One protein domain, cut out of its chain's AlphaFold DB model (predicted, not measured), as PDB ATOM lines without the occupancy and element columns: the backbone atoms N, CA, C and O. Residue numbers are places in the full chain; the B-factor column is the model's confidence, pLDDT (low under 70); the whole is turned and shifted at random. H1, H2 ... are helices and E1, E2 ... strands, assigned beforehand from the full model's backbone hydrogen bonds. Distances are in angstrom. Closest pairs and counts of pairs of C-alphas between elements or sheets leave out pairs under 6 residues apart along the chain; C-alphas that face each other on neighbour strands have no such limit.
ATOM      1  N   LYS A   4      31.754  38.634  25.203       59.97
ATOM      2  CA  LYS A   4      32.202  38.971  23.844       59.97
ATOM      3  C   LYS A   4      33.683  38.611  23.664       59.97
ATOM      4  O   LYS A   4      34.523  38.991  24.475       59.97
ATOM      5  N   ALA A   5      34.016  37.925  22.569       58.09
ATOM      6  CA  ALA A   5      35.396  37.664  22.151       58.09
ATOM      7  C   ALA A   5      35.739  38.540  20.935       58.09
ATOM      8  O   ALA A   5      35.268  38.284  19.829       58.09
ATOM      9  N   LYS A   6      36.526  39.607  21.129       59.91
ATOM     10  CA  LYS A   6      36.891  40.566  20.067       59.91
ATOM     11  C   LYS A   6      38.412  40.731  19.988       59.91
ATOM     12  O   LYS A   6      39.082  40.746  21.013       59.91
ATOM     13  N   ARG A   7      38.951  40.849  18.764       58.94
ATOM     14  CA  ARG A   7      40.400  40.987  18.486       58.94
ATOM     15  C   ARG A   7      40.972  42.362  18.851       58.94
ATOM     16  O   ARG A   7      42.119  42.444  19.264       58.94
ATOM     17  N   SER A   8      40.186  43.421  18.701       61.22
ATOM     18  CA  SER A   8      40.519  44.770  19.153       61.22
ATOM     19  C   SER A   8      39.220  45.525  19.400       61.22
ATOM     20  O   SER A   8      38.315  45.520  18.565       61.22
ATOM     21  N   ILE A   9      39.085  46.114  20.583       65.75
ATOM     22  CA  ILE A   9      37.932  46.932  20.953       65.75
ATOM     23  C   ILE A   9      38.388  48.029  21.902       65.75
ATOM     24  O   ILE A   9      39.263  47.814  22.741       65.75
ATOM     25  N   ARG A  10      37.785  49.212  21.776       82.25
ATOM     26  CA  ARG A  10      38.040  50.323  22.692       82.25
ATOM     27  C   ARG A  10      37.194  50.129  23.943       82.25
ATOM     28  O   ARG A  10      35.980  49.979  23.839       82.25
ATOM     29  N   LEU A  11      37.817  50.190  25.119       82.19
ATOM     30  CA  LEU A  11      37.132  50.025  26.410       82.19
ATOM     31  C   LEU A  11      35.914  50.953  26.550       82.19
ATOM     32  O   LEU A  11      34.860  50.525  27.008       82.19
ATOM     33  N   ALA A  12      36.024  52.193  26.063       86.31
ATOM     34  CA  ALA A  12      34.928  53.160  26.070       86.31
ATOM     35  C   ALA A  12      33.687  52.697  25.279       86.31
ATOM     36  O   ALA A  12      32.564  53.038  25.643       86.31
ATOM     37  N   ASP A  13      33.860  51.913  24.210       89.62
ATOM     38  CA  ASP A  13      32.736  51.387  23.428       89.62
ATOM     39  C   ASP A  13      31.983  50.302  24.211       89.62
ATOM     40  O   ASP A  13      30.753  50.290  24.209       89.62
ATOM     41  N   TYR A  14      32.702  49.453  24.951       88.19
ATOM     42  CA  TYR A  14      32.099  48.462  25.848       88.19
ATOM     43  C   TYR A  14      31.336  49.092  26.998       88.19
ATOM     44  O   TYR A  14      30.220  48.668  27.269       88.19
ATOM     45  N   ILE A  15      31.901  50.119  27.632       91.62
ATOM     46  CA  ILE A  15      31.223  50.819  28.727       91.62
ATOM     47  C   ILE A  15      29.913  51.432  28.222       91.62
ATOM     48  O   ILE A  15      28.860  51.210  28.812       91.62
ATOM     49  N   ARG A  16      29.945  52.145  27.087       93.19
ATOM     50  CA  ARG A  16      28.735  52.751  26.510       93.19
ATOM     51  C   ARG A  16      27.676  51.716  26.146       93.19
ATOM     52  O   ARG A  16      26.501  51.933  26.425       93.19
ATOM     53  N   GLN A  17      28.084  50.613  25.521       92.75
ATOM     54  CA  GLN A  17      27.160  49.546  25.154       92.75
ATOM     55  C   GLN A  17      26.562  48.874  26.397       92.75
ATOM     56  O   GLN A  17      25.344  48.754  26.483       92.75
ATOM     57  N   ALA A  18      27.395  48.506  27.372       94.38
ATOM     58  CA  ALA A  18      26.951  47.851  28.596       94.38
ATOM     59  C   ALA A  18      25.997  48.731  29.412       94.38
ATOM     60  O   ALA A  18      25.004  48.226  29.928       94.38
ATOM     61  N   ASN A  19      26.253  50.040  29.488       95.75
ATOM     62  CA  ASN A  19      25.355  50.977  30.165       95.75
ATOM     63  C   ASN A  19      24.004  51.066  29.445       95.75
ATOM     64  O   ASN A  19      22.967  50.924  30.082       95.75
ATOM     65  N   LYS A  20      24.000  51.182  28.111       96.19
ATOM     66  CA  LYS A  20      22.752  51.204  27.333       96.19
ATOM     67  C   LYS A  20      21.934  49.918  27.498       96.19
ATOM     68  O   LYS A  20      20.711  49.966  27.596       96.19
ATOM     69  N   GLU A  21      22.599  48.767  27.501       95.00
ATOM     70  CA  GLU A  21      21.948  47.472  27.712       95.00
ATOM     71  C   GLU A  21      21.399  47.336  29.134       95.00
ATOM     72  O   GLU A  21      20.286  46.841  29.304       95.00
ATOM     73  N   ALA A  22      22.137  47.804  30.144       95.81
ATOM     74  CA  ALA A  22      21.665  47.826  31.522       95.81
ATOM     75  C   ALA A  22      20.428  48.715  31.681       95.81
ATOM     76  O   ALA A  22      19.446  48.262  32.264       95.81
ATOM     77  N   ASP A  23      20.435  49.911  31.087       96.19
ATOM     78  CA  ASP A  23      19.290  50.825  31.102       96.19
ATOM     79  C   ASP A  23      18.057  50.180  30.453       96.19
ATOM     80  O   ASP A  23      16.969  50.189  31.025       96.19
ATOM     81  N   HIS A  24      18.226  49.557  29.282       94.88
ATOM     82  CA  HIS A  24      17.138  48.858  28.593       94.88
ATOM     83  C   HIS A  24      16.605  47.651  29.378       94.88
ATOM     84  O   HIS A  24      15.412  47.360  29.322       94.88
ATOM     85  N   ALA A  25      17.480  46.929  30.076       94.50
ATOM     86  CA  ALA A  25      17.122  45.740  30.841       94.50
ATOM     87  C   ALA A  25      16.692  46.048  32.288       94.50
ATOM     88  O   ALA A  25      16.332  45.128  33.022       94.50
ATOM     89  N   GLY A  26      16.745  47.314  32.717       95.31
ATOM     90  CA  GLY A  26      16.474  47.716  34.099       95.31
ATOM     91  C   GLY A  26      17.510  47.205  35.107       95.31
ATOM     92  O   GLY A  26      17.202  47.065  36.292       95.31
ATOM     93  N   PHE A  27      18.731  46.894  34.665       94.06
ATOM     94  CA  PHE A  27      19.810  46.485  35.560       94.06
ATOM     95  C   PHE A  27      20.484  47.694  36.206       94.06
ATOM     96  O   PHE A  27      20.723  48.719  35.579       94.06
ATOM     97  N   ALA A  28      20.875  47.541  37.472       92.06
ATOM     98  CA  ALA A  28      21.523  48.609  38.233       92.06
ATOM     99  C   ALA A  28      22.947  48.956  37.751       92.06
ATOM    100  O   ALA A  28      23.467  50.014  38.121       92.06
ATOM    101  N   TYR A  29      23.578  48.058  36.982       94.94
ATOM    102  CA  TYR A  29      24.986  48.131  36.593       94.94
ATOM    103  C   TYR A  29      25.181  47.742  35.127       94.94
ATOM    104  O   TYR A  29      24.792  46.645  34.718       94.94
ATOM    105  N   GLY A  30      25.863  48.600  34.369       95.81
ATOM    106  CA  GLY A  30      26.409  48.260  33.059       95.81
ATOM    107  C   GLY A  30      27.809  47.679  33.200       95.81
ATOM    108  O   GLY A  30      28.760  48.378  33.546       95.81
ATOM    109  N   VAL A  31      27.944  46.379  32.939       94.75
ATOM    110  CA  VAL A  31      29.232  45.679  32.982       94.75
ATOM    111  C   VAL A  31      29.384  44.810  31.743       94.75
ATOM    112  O   VAL A  31      28.564  43.930  31.487       94.75
ATOM    113  N   ALA A  32      30.469  45.020  31.000       91.81
ATOM    114  CA  ALA A  32      30.883  44.113  29.939       91.81
ATOM    115  C   ALA A  32      31.899  43.112  30.494       91.81
ATOM    116  O   ALA A  32      32.876  43.510  31.126       91.81
ATOM    117  N   VAL A  33      31.708  41.820  30.225       89.75
ATOM    118  CA  VAL A  33      32.681  40.781  30.586       89.75
ATOM    119  C   VAL A  33      33.315  40.245  29.311       89.75
ATOM    120  O   VAL A  33      32.637  39.782  28.392       89.75
ATOM    121  N   GLY A  34      34.635  40.357  29.239       85.38
ATOM    122  CA  GLY A  34      35.437  39.873  28.126       85.38
ATOM    123  C   GLY A  34      36.504  38.910  28.612       85.38
ATOM    124  O   GLY A  34      36.788  38.825  29.801       85.38
ATOM    125  N   LYS A  35      37.123  38.195  27.680       86.81
ATOM    126  CA  LYS A  35      38.360  37.454  27.927       86.81
ATOM    127  C   LYS A  35      39.304  37.672  26.766       86.81
ATOM    128  O   LYS A  35      38.868  37.948  25.642       86.81
ATOM    129  N   VAL A  36      40.589  37.472  27.012       81.94
ATOM    130  CA  VAL A  36      41.575  37.492  25.933       81.94
ATOM    131  C   VAL A  36      41.265  36.347  24.942       81.94
ATOM    132  O   VAL A  36      41.014  35.205  25.354       81.94
ATOM    133  N   PRO A  37      41.218  36.608  23.619       81.31
ATOM    134  CA  PRO A  37      41.031  35.550  22.628       81.31
ATOM    135  C   PRO A  37      42.090  34.446  22.773       81.31
ATOM    136  O   PRO A  37      43.264  34.734  22.974       81.31
ATOM    137  N   GLY A  38      41.674  33.179  22.693       85.06
ATOM    138  CA  GLY A  38      42.568  32.023  22.872       85.06
ATOM    139  C   GLY A  38      42.954  31.688  24.320       85.06
ATOM    140  O   GLY A  38      43.589  30.663  24.541       85.06
ATOM    141  N   ARG A  39      42.555  32.499  25.306       86.88
ATOM    142  CA  ARG A  39      42.733  32.212  26.739       86.88
ATOM    143  C   ARG A  39      41.524  31.514  27.360       86.88
ATOM    144  O   ARG A  39      40.456  31.462  26.735       86.88
ATOM    145  N   SER A  40      41.687  30.983  28.570       87.94
ATOM    146  CA  SER A  40      40.602  30.334  29.308       87.94
ATOM    147  C   SER A  40      39.586  31.356  29.836       87.94
ATOM    148  O   SER A  40      39.756  32.567  29.685       87.94
ATOM    149  N   VAL A  41      38.477  30.871  30.397       86.69
ATOM    150  CA  VAL A  41      37.449  31.739  30.996       86.69
ATOM    151  C   VAL A  41      37.908  32.362  32.313       86.69
ATOM    152  O   VAL A  41      37.392  33.416  32.676       86.69
ATOM    153  N   GLU A  42      38.887  31.756  32.995       89.25
ATOM    154  CA  GLU A  42      39.473  32.322  34.215       89.25
ATOM    155  C   GLU A  42      40.282  33.598  33.929       89.25
ATOM    156  O   GLU A  42      40.337  34.484  34.774       89.25
ATOM    157  N   ASP A  43      40.815  33.750  32.710       86.81
ATOM    158  CA  ASP A  43      41.492  34.966  32.226       86.81
ATOM    159  C   ASP A  43      40.500  36.075  31.791       86.81
ATOM    160  O   ASP A  43      40.799  36.930  30.943       86.81
ATOM    161  N   GLY A  44      39.273  36.023  32.307       88.12
ATOM    162  CA  GLY A  44      38.230  37.007  32.056       88.12
ATOM    163  C   GLY A  44      38.458  38.312  32.819       88.12
ATOM    164  O   GLY A  44      39.019  38.336  33.911       88.12
ATOM    165  N   TYR A  45      37.977  39.417  32.261       87.88
ATOM    166  CA  TYR A  45      37.979  40.724  32.907       87.88
ATOM    167  C   TYR A  45      36.626  41.418  32.742       87.88
ATOM    168  O   TYR A  45      35.962  41.320  31.706       87.88
ATOM    169  N   ALA A  46      36.230  42.140  33.788       91.50
ATOM    170  CA  ALA A  46      35.060  43.004  33.785       91.50
ATOM    171  C   ALA A  46      35.476  44.436  33.431       91.50
ATOM    172  O   ALA A  46      36.424  44.979  33.997       91.50
ATOM    173  N   VAL A  47      34.753  45.055  32.502       91.50
ATOM    174  CA  VAL A  47      34.936  46.446  32.086       91.50
ATOM    175  C   VAL A  47      33.686  47.228  32.464       91.50
ATOM    176  O   VAL A  47      32.574  46.844  32.103       91.50
ATOM    177  N   MET A  48      33.884  48.332  33.178       95.00
ATOM    178  CA  MET A  48      32.831  49.238  33.635       95.00
ATOM    179  C   MET A  48      33.408  50.639  33.859       95.00
ATOM    180  O   MET A  48      34.629  50.805  33.921       95.00
ATOM    181  N   ASP A  49      32.546  51.650  33.976       94.69
ATOM    182  CA  ASP A  49      32.974  52.978  34.417       94.69
ATOM    183  C   ASP A  49      33.327  52.998  35.920       94.69
ATOM    184  O   ASP A  49      32.978  52.096  36.686       94.69
ATOM    185  N   LEU A  50      34.040  54.043  36.350       95.75
ATOM    186  CA  LEU A  50      34.512  54.161  37.732       95.75
ATOM    187  C   LEU A  50      33.369  54.273  38.750       95.75
ATOM    188  O   LEU A  50      33.498  53.756  39.858       95.75
ATOM    189  N   VAL A  51      32.252  54.906  38.388       95.56
ATOM    190  CA  VAL A  51      31.102  55.061  39.288       95.56
ATOM    191  C   VAL A  51      30.456  53.700  39.534       95.56
ATOM    192  O   VAL A  51      30.215  53.320  40.681       95.56
ATOM    193  N   THR A  52      30.241  52.929  38.471       96.00
ATOM    194  CA  THR A  52      29.751  51.553  38.534       96.00
ATOM    195  C   THR A  52      30.704  50.672  39.342       96.00
ATOM    196  O   THR A  52      30.244  49.931  40.208       96.00
ATOM    197  N   CYS A  53      32.022  50.812  39.160       96.19
ATOM    198  CA  CYS A  53      33.022  50.074  39.937       96.19
ATOM    199  C   CYS A  53      32.892  50.324  41.448       96.19
ATOM    200  O   CYS A  53      32.779  49.375  42.225       96.19
ATOM    201  N   VAL A  54      32.816  51.590  41.870       97.81
ATOM    202  CA  VAL A  54      32.641  51.946  43.288       97.81
ATOM    203  C   VAL A  54      31.345  51.360  43.855       97.81
ATOM    204  O   VAL A  54      31.353  50.790  44.947       97.81
ATOM    205  N   ARG A  55      30.236  51.435  43.106       96.56
ATOM    206  CA  ARG A  55      28.939  50.886  43.537       96.56
ATOM    207  C   ARG A  55      28.967  49.361  43.671       96.56
ATOM    208  O   ARG A  55      28.434  48.828  44.640       96.56
ATOM    209  N   VAL A  56      29.618  48.662  42.739       95.38
ATOM    210  CA  VAL A  56      29.793  47.203  42.801       95.38
ATOM    211  C   VAL A  56      30.634  46.810  44.016       95.38
ATOM    212  O   VAL A  56      30.244  45.904  44.752       95.38
ATOM    213  N   LEU A  57      31.747  47.502  44.274       96.00
ATOM    214  CA  LEU A  57      32.594  47.230  45.440       96.00
ATOM    215  C   LEU A  57      31.842  47.440  46.760       96.00
ATOM    216  O   LEU A  57      31.942  46.601  47.657       96.00
ATOM    217  N   ALA A  58      31.053  48.512  46.862       96.44
ATOM    218  CA  ALA A  58      30.199  48.756  48.022       96.44
ATOM    219  C   ALA A  58      29.191  47.611  48.227       96.44
ATOM    220  O   ALA A  58      29.134  47.023  49.307       96.44
ATOM    221  N   ALA A  59      28.479  47.211  47.169       95.19
ATOM    222  CA  ALA A  59      27.505  46.123  47.232       95.19
ATOM    223  C   ALA A  59      28.137  44.775  47.628       95.19
ATOM    224  O   ALA A  59      27.541  44.006  48.387       95.19
ATOM    225  N   LEU A  60      29.349  44.478  47.140       94.50
ATOM    226  CA  LEU A  60      30.087  43.265  47.506       94.50
ATOM    227  C   LEU A  60      30.509  43.272  48.977       94.50
ATOM    228  O   LEU A  60      30.390  42.242  49.643       94.50
ATOM    229  N   ARG A  61      30.968  44.419  49.490       95.44
ATOM    230  CA  ARG A  61      31.339  44.576  50.901       95.44
ATOM    231  C   ARG A  61      30.146  44.310  51.812       95.44
ATOM    232  O   ARG A  61      30.231  43.448  52.684       95.44
ATOM    233  N   GLU A  62      29.019  44.959  51.544       94.38
ATOM    234  CA  GLU A  62      27.787  44.751  52.308       94.38
ATOM    235  C   GLU A  62      27.289  43.299  52.220       94.38
ATOM    236  O   GLU A  62      26.840  42.716  53.204       94.38
ATOM    237  N   ALA A  63      27.376  42.675  51.040       91.69
ATOM    238  CA  ALA A  63      26.995  41.274  50.868       91.69
ATOM    239  C   ALA A  63      27.914  40.309  51.631       91.69
ATOM    240  O   ALA A  63      27.464  39.240  52.040       91.69
ATOM    241  N   GLY A  64      29.191  40.655  51.800       89.38
ATOM    242  CA  GLY A  64      30.134  39.908  52.628       89.38
ATOM    243  C   GLY A  64      29.848  40.051  54.122       89.38
ATOM    244  O   GLY A  64      29.953  39.071  54.851       89.38
ATOM    245  N   GLU A  65      29.446  41.242  54.568       83.81
ATOM    246  CA  GLU A  65      29.048  41.509  55.957       83.81
ATOM    247  C   GLU A  65      27.763  40.758  56.329       83.81
ATOM    248  O   GLU A  65      27.713  40.138  57.382       83.81
ATOM    249  N   ARG A  66      26.769  40.698  55.431       73.69
ATOM    250  CA  ARG A  66      25.516  39.941  55.641       73.69
ATOM    251  C   ARG A  66      25.681  38.421  55.735       73.69
ATOM    252  O   ARG A  66      24.735  37.736  56.107       73.69
ATOM    253  N   ARG A  67      26.821  37.878  55.301       70.44
ATOM    254  CA  ARG A  67      27.100  36.432  55.322       70.44
ATOM    255  C   ARG A  67      27.866  35.981  56.571       70.44
ATOM    256  O   ARG A  67      28.113  34.784  56.691       70.44
TER     257      ARG A  67
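This is residues 4 to 67 of the 68 residues of an uncharacterized protein of Streptomyces sp. SID8354 (UniProt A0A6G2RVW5). Picture a short two-stranded hairpin, E1 and E2, with helix H1 packed at its open end near Ala 32 and Val 47, and a second helix, H2, leading away from the hairpin as an arm. Residues 57 to 67, of which 57 to 65 belong to H2, stick out free, and the whole is loose, with a radius of gyration of the C-alphas of 13.4 A. The printed part has 64 residues with two named helices and two named strands in the order H1, E1, E2, H2; the sheet is antiparallel and the class is mixed, helices and strands. The C-alphas span 39 by 27 by 19 A.

Start at H1, residues 11 to 25, and go on to E1, residues 32 to 35: their closest C-alphas, those of Ala 18 and Ala 32, are 5.6 A apart. At E2, residues 44 to 47, the C-alpha closest to H1 is that of Val 47, 6.6 A from that of Ile 15. E1 and E2 form a hairpin, antiparallel at 150 degrees; look for N 32 and O 47 within hydrogen-bond range at 3.0 A, and N 45 and O 34 at 2.8 A. A tight link leads to H2, residues 50 to 65, which is apart from H1 and from E1. In H1 and H2 every O i to N i+4 pair is within hydrogen-bond range.

Find C-alpha 11 at (37.132, 50.025, 26.410); from there H1 runs 20.9 A to C-alpha 25. E1 begins at C-alpha 32, at (30.883, 44.113, 29.939), and is 10.2 A long; E2 is 10.0 A long. H2 runs 22.8 A from C-alpha 50 to C-alpha 65 at (29.048, 41.509, 55.957).

The two C-alphas farthest apart, those of Arg 7 and Arg 66, are 40.0 A apart. The printed part has no cut, and no link between named elements is long. In this model residues 4 to 9 have pLDDT under 70; the mean of the printed part is 88.2.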